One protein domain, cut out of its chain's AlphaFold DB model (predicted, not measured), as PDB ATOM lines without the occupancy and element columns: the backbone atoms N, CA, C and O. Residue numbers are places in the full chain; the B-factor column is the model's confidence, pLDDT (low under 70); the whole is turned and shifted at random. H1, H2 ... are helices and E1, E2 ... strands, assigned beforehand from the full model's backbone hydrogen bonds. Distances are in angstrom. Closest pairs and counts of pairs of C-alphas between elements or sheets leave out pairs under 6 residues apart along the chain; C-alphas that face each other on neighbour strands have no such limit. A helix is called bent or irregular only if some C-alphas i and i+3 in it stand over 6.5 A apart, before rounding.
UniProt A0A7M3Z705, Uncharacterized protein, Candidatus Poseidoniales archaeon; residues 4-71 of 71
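Overview. This is residues 4 to 71 of the 71 residues of an uncharacterized protein of Candidatus Poseidoniales archaeon (UniProt A0A7M3Z705). The model is a long helical hairpin, H1 and H2 side by side and running opposite ways, in which the longer H2 reaches on past the start of H1; a small two-stranded hairpin, E1 and E2, lies beyond that start of H1, on H1's side of H2 and level with the last residues of H2. At the other end the link between the helices makes an open loop, and residues 20 to 25, of which residue 20 belongs to H1, stick out there. The printed part has 68 residues, with named elements in the order H1, H2, E1, E2; the sheet's order is E1 - E2, antiparallel, and the class is mostly helix. The whole is loose, with a radius of gyration of the C-alphas of 15.9 A, and only just flat, spanning 45 by 30 by 11 A.

Arrangement. Look first at the sheet, where E1, residues 61 to 64, and E2, residues 67 to 70, form an antiparallel hairpin with 147 degrees between their directions. The C-alphas of Val 61 and Ile 70 face each other at 4.6 A. Within hydrogen-bond range you will find N 62 and O 69 at 2.9 A, and N 69 and O 62 at 2.8 A. Now turn to H2, residues 28 to 54, which is apart from E2. H1, residues 4 to 20, is apart from both strands. H1 and H2 touch and form a helical hairpin; their closest C-alphas, those of Leu 15 and Leu 34, are 7.1 A apart. They run opposite ways at a shallow tilt of 7 degrees. In H1 every O i to N i+4 pair is within hydrogen-bond range; in H2, 21 of 23 are.

Along the chain. Find C-alpha 61 at (205.011, 202.122, 180.221); from there E1 runs to C-alpha 64. E2 runs from C-alpha 67 to C-alpha 70 at (205.272, 204.989, 176.578). H2 measures 39.8 A from C-alpha 28 to C-alpha 54, with a kink of 32 degrees near residue 47, and it is not bent. For H1, start at C-alpha 4, at (197.542, 195.991, 183.292), and go 24.2 A to C-alpha 20.

Size, cuts and confidence. Look for the two farthest C-alphas, those of Asn 23 and Pro 56, 45.4 A apart. The printed part has no cut and ends at residue 71, the chain's last. The link from E1 to E2 is tight; those from H1 to H2, with 7 residues, and from H2 to E1, with 6, are short. In the B-factor column the mean pLDDT of the printed part is 71.5, and 28 residues are under 70, among them residues 19 to 26, 48 to 54 and 58 to 64.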
ATOM      1  N   ILE A   4     198.451 196.947 182.662       67.25
ATOM      2  CA  ILE A   4     197.542 195.991 183.292       67.25
ATOM      3  C   ILE A   4     197.801 195.851 184.797       67.25
ATOM      4  O   ILE A   4     196.851 195.866 185.574       67.25
ATOM      5  N   GLU A   5     199.062 195.800 185.240       67.00
ATOM      6  CA  GLU A   5     199.396 195.802 186.673       67.00
ATOM      7  C   GLU A   5     198.910 197.089 187.341       67.00
ATOM      8  O   GLU A   5     198.421 197.055 188.468       67.00
ATOM      9  N   PHE A   6     199.001 198.222 186.638       71.88
ATOM     10  CA  PHE A   6     198.496 199.499 187.129       71.88
ATOM     11  C   PHE A   6     196.972 199.523 187.238       71.88
ATOM     12  O   PHE A   6     196.452 199.906 188.285       71.88
ATOM     13  N   ALA A   7     196.252 199.054 186.215       71.12
ATOM     14  CA  ALA A   7     194.796 198.951 186.258       71.12
ATOM     15  C   ALA A   7     194.319 198.026 187.392       71.12
ATOM     16  O   ALA A   7     193.446 198.403 188.175       71.12
ATOM     17  N   PHE A   8     194.930 196.847 187.534       75.69
ATOM     18  CA  PHE A   8     194.593 195.914 188.606       75.69
ATOM     19  C   PHE A   8     194.927 196.479 189.992       75.69
ATOM     20  O   PHE A   8     194.101 196.388 190.897       75.69
ATOM     21  N   SER A   9     196.072 197.151 190.143       74.44
ATOM     22  CA  SER A   9     196.449 197.825 191.391       74.44
ATOM     23  C   SER A   9     195.469 198.938 191.779       74.44
ATOM     24  O   SER A   9     195.124 199.045 192.956       74.44
ATOM     25  N   GLN A  10     194.971 199.727 190.818       75.44
ATOM     26  CA  GLN A  10     193.954 200.752 191.082       75.44
ATOM     27  C   GLN A  10     192.640 200.135 191.569       75.44
ATOM     28  O   GLN A  10     192.066 200.609 192.546       75.44
ATOM     29  N   ILE A  11     192.175 199.059 190.926       78.19
ATOM     30  CA  ILE A  11     190.940 198.374 191.326       78.19
ATOM     31  C   ILE A  11     191.077 197.809 192.745       78.19
ATOM     32  O   ILE A  11     190.187 198.010 193.569       78.19
ATOM     33  N   THR A  12     192.197 197.152 193.065       74.88
ATOM     34  CA  THR A  12     192.448 196.634 194.417       74.88
ATOM     35  C   THR A  12     192.478 197.753 195.454       74.88
ATOM     36  O   THR A  12     191.813 197.632 196.478       74.88
ATOM     37  N   PHE A  13     193.146 198.872 195.159       75.69
ATOM     38  CA  PHE A  13     193.169 200.042 196.037       75.69
ATOM     39  C   PHE A  13     191.761 200.583 196.331       75.69
ATOM     40  O   PHE A  13     191.449 200.886 197.480       75.69
ATOM     41  N   PHE A  14     190.882 200.674 195.326       74.88
ATOM     42  CA  PHE A  14     189.500 201.114 195.547       74.88
ATOM     43  C   PHE A  14     188.678 200.111 196.366       74.88
ATOM     44  O   PHE A  14     187.843 200.533 197.162       74.88
ATOM     45  N   LEU A  15     188.916 198.805 196.212       74.31
ATOM     46  CA  LEU A  15     188.260 197.774 197.024       74.31
ATOM     47  C   LEU A  15     188.726 197.808 198.483       74.31
ATOM     48  O   LEU A  15     187.901 197.687 199.384       74.31
ATOM     49  N   ASP A  16     190.023 198.017 198.717       74.31
ATOM     50  CA  ASP A  16     190.578 198.206 200.061       74.31
ATOM     51  C   ASP A  16     190.026 199.493 200.692       74.31
ATOM     52  O   ASP A  16     189.566 199.483 201.832       74.31
ATOM     53  N   ALA A  17     189.957 200.586 199.928       71.06
ATOM     54  CA  ALA A  17     189.345 201.828 200.381       71.06
ATOM     55  C   ALA A  17     187.842 201.666 200.667       71.06
ATOM     56  O   ALA A  17     187.355 202.240 201.627       71.06
ATOM     57  N   LEU A  18     187.091 200.870 199.903       70.00
ATOM     58  CA  LEU A  18     185.687 200.565 200.226       70.00
ATOM     59  C   LEU A  18     185.545 199.777 201.536       70.00
ATOM     60  O   LEU A  18     184.539 199.918 202.227       70.00
ATOM     61  N   GLN A  19     186.542 198.961 201.874       68.06
ATOM     62  CA  GLN A  19     186.571 198.180 203.105       68.06
ATOM     63  C   GLN A  19     186.994 199.003 204.328       68.06
ATOM     64  O   GLN A  19     186.462 198.793 205.418       68.06
ATOM     65  N   GLU A  20     187.945 199.923 204.161       68.25
ATOM     66  CA  GLU A  20     188.524 200.707 205.258       68.25
ATOM     67  C   GLU A  20     187.896 202.100 205.429       68.25
ATOM     68  O   GLU A  20     187.973 202.679 206.514       68.25
ATOM     69  N   ASN A  21     187.273 202.663 204.389       59.69
ATOM     70  CA  ASN A  21     186.914 204.078 204.353       59.69
ATOM     71  C   ASN A  21     185.409 204.328 204.590       59.69
ATOM     72  O   ASN A  21     184.550 204.023 203.764       59.69
ATOM     73  N   ASN A  22     185.161 205.035 205.701       49.66
ATOM     74  CA  ASN A  22     184.055 205.961 205.989       49.66
ATOM     75  C   ASN A  22     182.695 205.438 206.475       49.66
ATOM     76  O   ASN A  22     181.692 205.577 205.781       49.66
ATOM     77  N   ASN A  23     182.611 205.053 207.757       54.25
ATOM     78  CA  ASN A  23     181.367 205.020 208.562       54.25
ATOM     79  C   ASN A  23     180.222 204.115 208.060       54.25
ATOM     80  O   ASN A  23     179.214 203.972 208.752       54.25
ATOM     81  N   HIS A  24     180.367 203.479 206.902       57.41
ATOM     82  CA  HIS A  24     179.500 202.424 206.419       57.41
ATOM     83  C   HIS A  24     179.998 201.116 207.024       57.41
ATOM     84  O   HIS A  24     181.025 200.574 206.625       57.41
ATOM     85  N   ILE A  25     179.284 200.617 208.031       63.56
ATOM     86  CA  ILE A  25     179.477 199.243 208.486       63.56
ATOM     87  C   ILE A  25     179.077 198.361 207.305       63.56
ATOM     88  O   ILE A  25     177.890 198.248 206.997       63.56
ATOM     89  N   LEU A  26     180.065 197.791 206.616       66.38
ATOM     90  CA  LEU A  26     179.816 196.783 205.595       66.38
ATOM     91  C   LEU A  26     179.056 195.626 206.243       66.38
ATOM     92  O   LEU A  26     179.485 195.086 207.271       66.38
ATOM     93  N   SER A  27     177.921 195.266 205.651       72.38
ATOM     94  CA  SER A  27     177.190 194.071 206.056       72.38
ATOM     95  C   SER A  27     178.025 192.826 205.747       72.38
ATOM     96  O   SER A  27     178.967 192.873 204.953       72.38
ATOM     97  N   GLU A  28     177.691 191.687 206.353       75.00
ATOM     98  CA  GLU A  28     178.410 190.442 206.060       75.00
ATOM     99  C   GLU A  28     178.313 190.070 204.569       75.00
ATOM    100  O   GLU A  28     179.312 189.695 203.963       75.00
ATOM    101  N   SER A  29     177.162 190.333 203.935       76.25
ATOM    102  CA  SER A  29     176.993 190.165 202.487       76.25
ATOM    103  C   SER A  29     177.893 191.077 201.656       76.25
ATOM    104  O   SER A  29     178.362 190.665 200.600       76.25
ATOM    105  N   ASP A  30     178.173 192.304 202.111       74.50
ATOM    106  CA  ASP A  30     179.075 193.201 201.382       74.50
ATOM    107  C   ASP A  30     180.521 192.695 201.437       74.50
ATOM    108  O   ASP A  30     181.245 192.784 200.446       74.50
ATOM    109  N   LYS A  31     180.938 192.111 202.568       74.12
ATOM    110  CA  LYS A  31     182.265 191.493 202.703       74.12
ATOM    111  C   LYS A  31     182.411 190.266 201.806       74.12
ATOM    112  O   LYS A  31     183.440 190.135 201.143       74.12
ATOM    113  N   ASP A  32     181.390 189.411 201.753       79.75
ATOM    114  CA  ASP A  32     181.373 188.237 200.876       79.75
ATOM    115  C   ASP A  32     181.453 188.652 199.401       79.75
ATOM    116  O   ASP A  32     182.285 188.138 198.649       79.75
ATOM    117  N   ASN A  33     180.673 189.665 199.008       78.75
ATOM    118  CA  ASN A  33     180.715 190.234 197.663       78.75
ATOM    119  C   ASN A  33     182.100 190.820 197.333       78.75
ATOM    120  O   ASN A  33     182.629 190.587 196.247       78.75
ATOM    121  N   LEU A  34     182.733 191.548 198.262       79.38
ATOM    122  CA  LEU A  34     184.092 192.074 198.073       79.38
ATOM    123  C   LEU A  34     185.128 190.951 197.926       79.38
ATOM    124  O   LEU A  34     186.036 191.052 197.096       79.38
ATOM    125  N   ALA A  35     184.999 189.870 198.698       80.38
ATOM    126  CA  ALA A  35     185.869 188.704 198.591       80.38
ATOM    127  C   ALA A  35     185.712 188.001 197.231       80.38
ATOM    128  O   ALA A  35     186.709 187.632 196.601       80.38
ATOM    129  N   GLU A  36     184.480 187.865 196.740       82.19
ATOM    130  CA  GLU A  36     184.195 187.313 195.416       82.19
ATOM    131  C   GLU A  36     184.769 188.194 194.298       82.19
ATOM    132  O   GLU A  36     185.454 187.691 193.403       82.19
ATOM    133  N   VAL A  37     184.601 189.515 194.393       79.50
ATOM    134  CA  VAL A  37     185.182 190.475 193.444       79.50
ATOM    135  C   VAL A  37     186.712 190.362 193.403       79.50
ATOM    136  O   VAL A  37     187.288 190.276 192.316       79.50
ATOM    137  N   ARG A  38     187.393 190.271 194.556       79.25
ATOM    138  CA  ARG A  38     188.857 190.051 194.606       79.25
ATOM    139  C   ARG A  38     189.274 188.746 193.929       79.25
ATOM    140  O   ARG A  38     190.298 188.703 193.236       79.25
ATOM    141  N   LYS A  39     188.501 187.674 194.119       82.38
ATOM    142  CA  LYS A  39     188.764 186.375 193.490       82.38
ATOM    143  C   LYS A  39     188.642 186.467 191.969       82.38
ATOM    144  O   LYS A  39     189.540 186.000 191.270       82.38
ATOM    145  N   LEU A  40     187.586 187.110 191.466       79.25
ATOM    146  CA  LEU A  40     187.370 187.321 190.032       79.25
ATOM    147  C   LEU A  40     188.493 188.153 189.407       79.25
ATOM    148  O   LEU A  40     189.015 187.788 188.358       79.25
ATOM    149  N   ILE A  41     188.919 189.221 190.082       77.81
ATOM    150  CA  ILE A  41     190.054 190.050 189.660       77.81
ATOM    151  C   ILE A  41     191.342 189.228 189.560       77.81
ATOM    152  O   ILE A  41     192.051 189.313 188.560       77.81
ATOM    153  N   SER A  42     191.628 188.397 190.563       77.19
ATOM    154  CA  SER A  42     192.837 187.565 190.576       77.19
ATOM    155  C   SER A  42     192.835 186.530 189.443       77.19
ATOM    156  O   SER A  42     193.869 186.270 188.831       77.19
ATOM    157  N   GLN A  43     191.667 185.960 189.128       78.06
ATOM    158  CA  GLN A  43     191.493 185.048 187.994       78.06
ATOM    159  C   GLN A  43     191.640 185.773 186.651       78.06
ATOM    160  O   GLN A  43     192.330 185.280 185.759       78.06
ATOM    161  N   ALA A  44     191.030 186.954 186.522       73.88
ATOM    162  CA  ALA A  44     191.139 187.792 185.335       73.88
ATOM    163  C   ALA A  44     192.589 188.218 185.085       73.88
ATOM    164  O   ALA A  44     193.030 188.182 183.945       73.88
ATOM    165  N   TRP A  45     193.358 188.535 186.130       72.31
ATOM    166  CA  TRP A  45     194.772 188.879 185.987       72.31
ATOM    167  C   TRP A  45     195.577 187.757 185.324       72.31
ATOM    168  O   TRP A  45     196.282 188.019 184.357       72.31
ATOM    169  N   GLY A  46     195.414 186.504 185.761       71.31
ATOM    170  CA  GLY A  46     196.122 185.366 185.159       71.31
ATOM    171  C   GLY A  46     195.741 185.099 183.696       71.31
ATOM    172  O   GLY A  46     196.599 184.733 182.894       71.31
ATOM    173  N   LEU A  47     194.472 185.311 183.332       70.56
ATOM    174  CA  LEU A  47     193.992 185.165 181.952       70.56
ATOM    175  C   LEU A  47     194.480 186.314 181.063       70.56
ATOM    176  O   LEU A  47     194.968 186.095 179.955       70.56
ATOM    177  N   CYS A  48     194.379 187.540 181.570       69.62
ATOM    178  CA  CYS A  48     194.753 188.740 180.845       69.62
ATOM    179  C   CYS A  48     196.271 188.907 180.739       69.62
ATOM    180  O   CYS A  48     196.713 189.437 179.736       69.62
ATOM    181  N   ASP A  49     197.081 188.450 181.699       69.06
ATOM    182  CA  ASP A  49     198.549 188.565 181.643       69.06
ATOM    183  C   ASP A  49     199.127 187.828 180.421       69.06
ATOM    184  O   ASP A  49     199.993 188.354 179.721       69.06
ATOM    185  N   GLY A  50     198.591 186.647 180.097       69.25
ATOM    186  CA  GLY A  50     198.986 185.885 178.910       69.25
ATOM    187  C   GLY A  50     198.653 186.603 177.600       69.25
ATOM    188  O   GLY A  50     199.537 186.799 176.763       69.25
ATOM    189  N   GLU A  51     197.400 187.031 177.428       67.31
ATOM    190  CA  GLU A  51     196.965 187.734 176.212       67.31
ATOM    191  C   GLU A  51     197.576 189.134 176.093       67.31
ATOM    192  O   GLU A  51     197.968 189.559 175.008       67.31
ATOM    193  N   TRP A  52     197.739 189.839 177.213       66.00
ATOM    194  CA  TRP A  52     198.373 191.153 177.271       66.00
ATOM    195  C   TRP A  52     199.832 191.095 176.836       66.00
ATOM    196  O   TRP A  52     200.263 191.902 176.012       66.00
ATOM    197  N   ARG A  53     200.598 190.107 177.320       66.94
ATOM    198  CA  ARG A  53     202.000 189.919 176.911       66.94
ATOM    199  C   ARG A  53     202.155 189.632 175.425       66.94
ATOM    200  O   ARG A  53     203.192 189.978 174.864       66.94
ATOM    201  N   GLN A  54     201.154 189.007 174.812       69.38
ATOM    202  CA  GLN A  54     201.148 188.676 173.390       69.38
ATOM    203  C   GLN A  54     200.510 189.762 172.516       69.38
ATOM    204  O   GLN A  54     200.566 189.652 171.293       69.38
ATOM    205  N   ASN A  55     199.930 190.812 173.105       70.44
ATOM    206  CA  ASN A  55     199.259 191.859 172.350       70.44
ATOM    207  C   ASN A  55     200.290 192.697 171.561       70.44
ATOM    208  O   ASN A  55     201.096 193.403 172.170       70.44
ATOM    209  N   PRO A  56     200.259 192.686 170.215       68.88
ATOM    210  CA  PRO A  56     201.217 193.424 169.391       68.88
ATOM    211  C   PRO A  56     201.062 194.951 169.483       68.88
ATOM    212  O   PRO A  56     201.948 195.680 169.046       68.88
ATOM    213  N   LEU A  57     199.953 195.448 170.044       74.56
ATOM    214  CA  LEU A  57     199.720 196.869 170.325       74.56
ATOM    215  C   LEU A  57     200.140 197.272 171.745       74.56
ATOM    216  O   LEU A  57     199.994 198.444 172.101       74.56
ATOM    217  N   ARG A  58     200.634 196.330 172.561       67.94
ATOM    218  CA  ARG A  58     201.119 196.621 173.911       67.94
ATOM    219  C   ARG A  58     202.276 197.605 173.824       67.94
ATOM    220  O   ARG A  58     203.279 197.343 173.166       67.94
ATOM    221  N   LYS A  59     202.133 198.713 174.543       69.31
ATOM    222  CA  LYS A  59     203.212 199.666 174.771       69.31
ATOM    223  C   LYS A  59     203.727 199.465 176.184       69.31
ATOM    224  O   LYS A  59     202.948 199.336 177.122       69.31
ATOM    225  N   ALA A  60     205.037 199.392 176.339       65.81
ATOM    226  CA  ALA A  60     205.661 199.368 177.644       65.81
ATOM    227  C   ALA A  60     205.588 200.773 178.250       65.81
ATOM    228  O   ALA A  60     206.054 201.744 177.653       65.81
ATOM    229  N   VAL A  61     205.028 200.874 179.456       65.31
ATOM    230  CA  VAL A  61     205.011 202.122 180.221       65.31
ATOM    231  C   VAL A  61     206.035 202.058 181.351       65.31
ATOM    232  O   VAL A  61     206.037 201.172 182.213       65.31
ATOM    233  N   SER A  62     206.958 203.017 181.340       63.81
ATOM    234  CA  SER A  62     207.981 203.188 182.371       63.81
ATOM    235  C   SER A  62     207.874 204.568 183.006       63.81
ATOM    236  O   SER A  62     207.527 205.539 182.345       63.81
ATOM    237  N   MET A  63     208.165 204.666 184.303       66.44
ATOM    238  CA  MET A  63     208.160 205.938 185.024       66.44
ATOM    239  C   MET A  63     209.598 206.428 185.190       66.44
ATOM    240  O   MET A  63     210.426 205.719 185.765       66.44
ATOM    241  N   LYS A  64     209.908 207.641 184.721       69.88
ATOM    242  CA  LYS A  64     211.229 208.265 184.890       69.88
ATOM    243  C   LYS A  64     211.054 209.702 185.371       69.88
ATOM    244  O   LYS A  64     210.455 210.521 184.684       69.88
ATOM    245  N   GLY A  65     211.531 209.999 186.582       74.62
ATOM    246  CA  GLY A  65     211.418 211.341 187.171       74.62
ATOM    247  C   GLY A  65     209.976 211.836 187.359       74.62
ATOM    248  O   GLY A  65     209.730 213.030 187.248       74.62
ATOM    249  N   GLY A  66     209.017 210.931 187.594       76.12
ATOM    250  CA  GLY A  66     207.596 211.275 187.760       76.12
ATOM    251  C   GLY A  66     206.801 211.415 186.456       76.12
ATOM    252  O   GLY A  66     205.601 211.657 186.516       76.12
ATOM    253  N   GLN A  67     207.426 211.224 185.291       64.94
ATOM    254  CA  GLN A  67     206.738 211.183 183.997       64.94
ATOM    255  C   GLN A  67     206.598 209.751 183.480       64.94
ATOM    256  O   GLN A  67     207.523 208.944 183.621       64.94
ATOM    257  N   ALA A  68     205.457 209.465 182.849       64.56
ATOM    258  CA  ALA A  68     205.209 208.216 182.140       64.56
ATOM    259  C   ALA A  68     205.814 208.276 180.728       64.56
ATOM    260  O   ALA A  68     205.507 209.177 179.948       64.56
ATOM    261  N   ILE A  69     206.669 207.310 180.403       77.94
ATOM    262  CA  ILE A  69     207.260 207.095 179.083       77.94
ATOM    263  C   ILE A  69     206.600 205.861 178.484       77.94
ATOM    264  O   ILE A  69     206.669 204.786 179.079       77.94
ATOM    265  N   ILE A  70     205.994 206.030 177.311       78.44
ATOM    266  CA  ILE A  70     205.272 204.989 176.578       78.44
ATOM    267  C   ILE A  70     206.128 204.590 175.367       78.44
ATOM    268  O   ILE A  70     206.379 205.435 174.504       78.44
ATOM    269  N   SER A  71     206.585 203.338 175.308       67.06
ATOM    270  CA  SER A  71     207.430 202.785 174.234       67.06
ATOM    271  C   SER A  71     206.821 201.549 173.601       67.06
ATOM    272  O   SER A  71     206.422 200.663 174.385       67.06
TER     273      SER A  71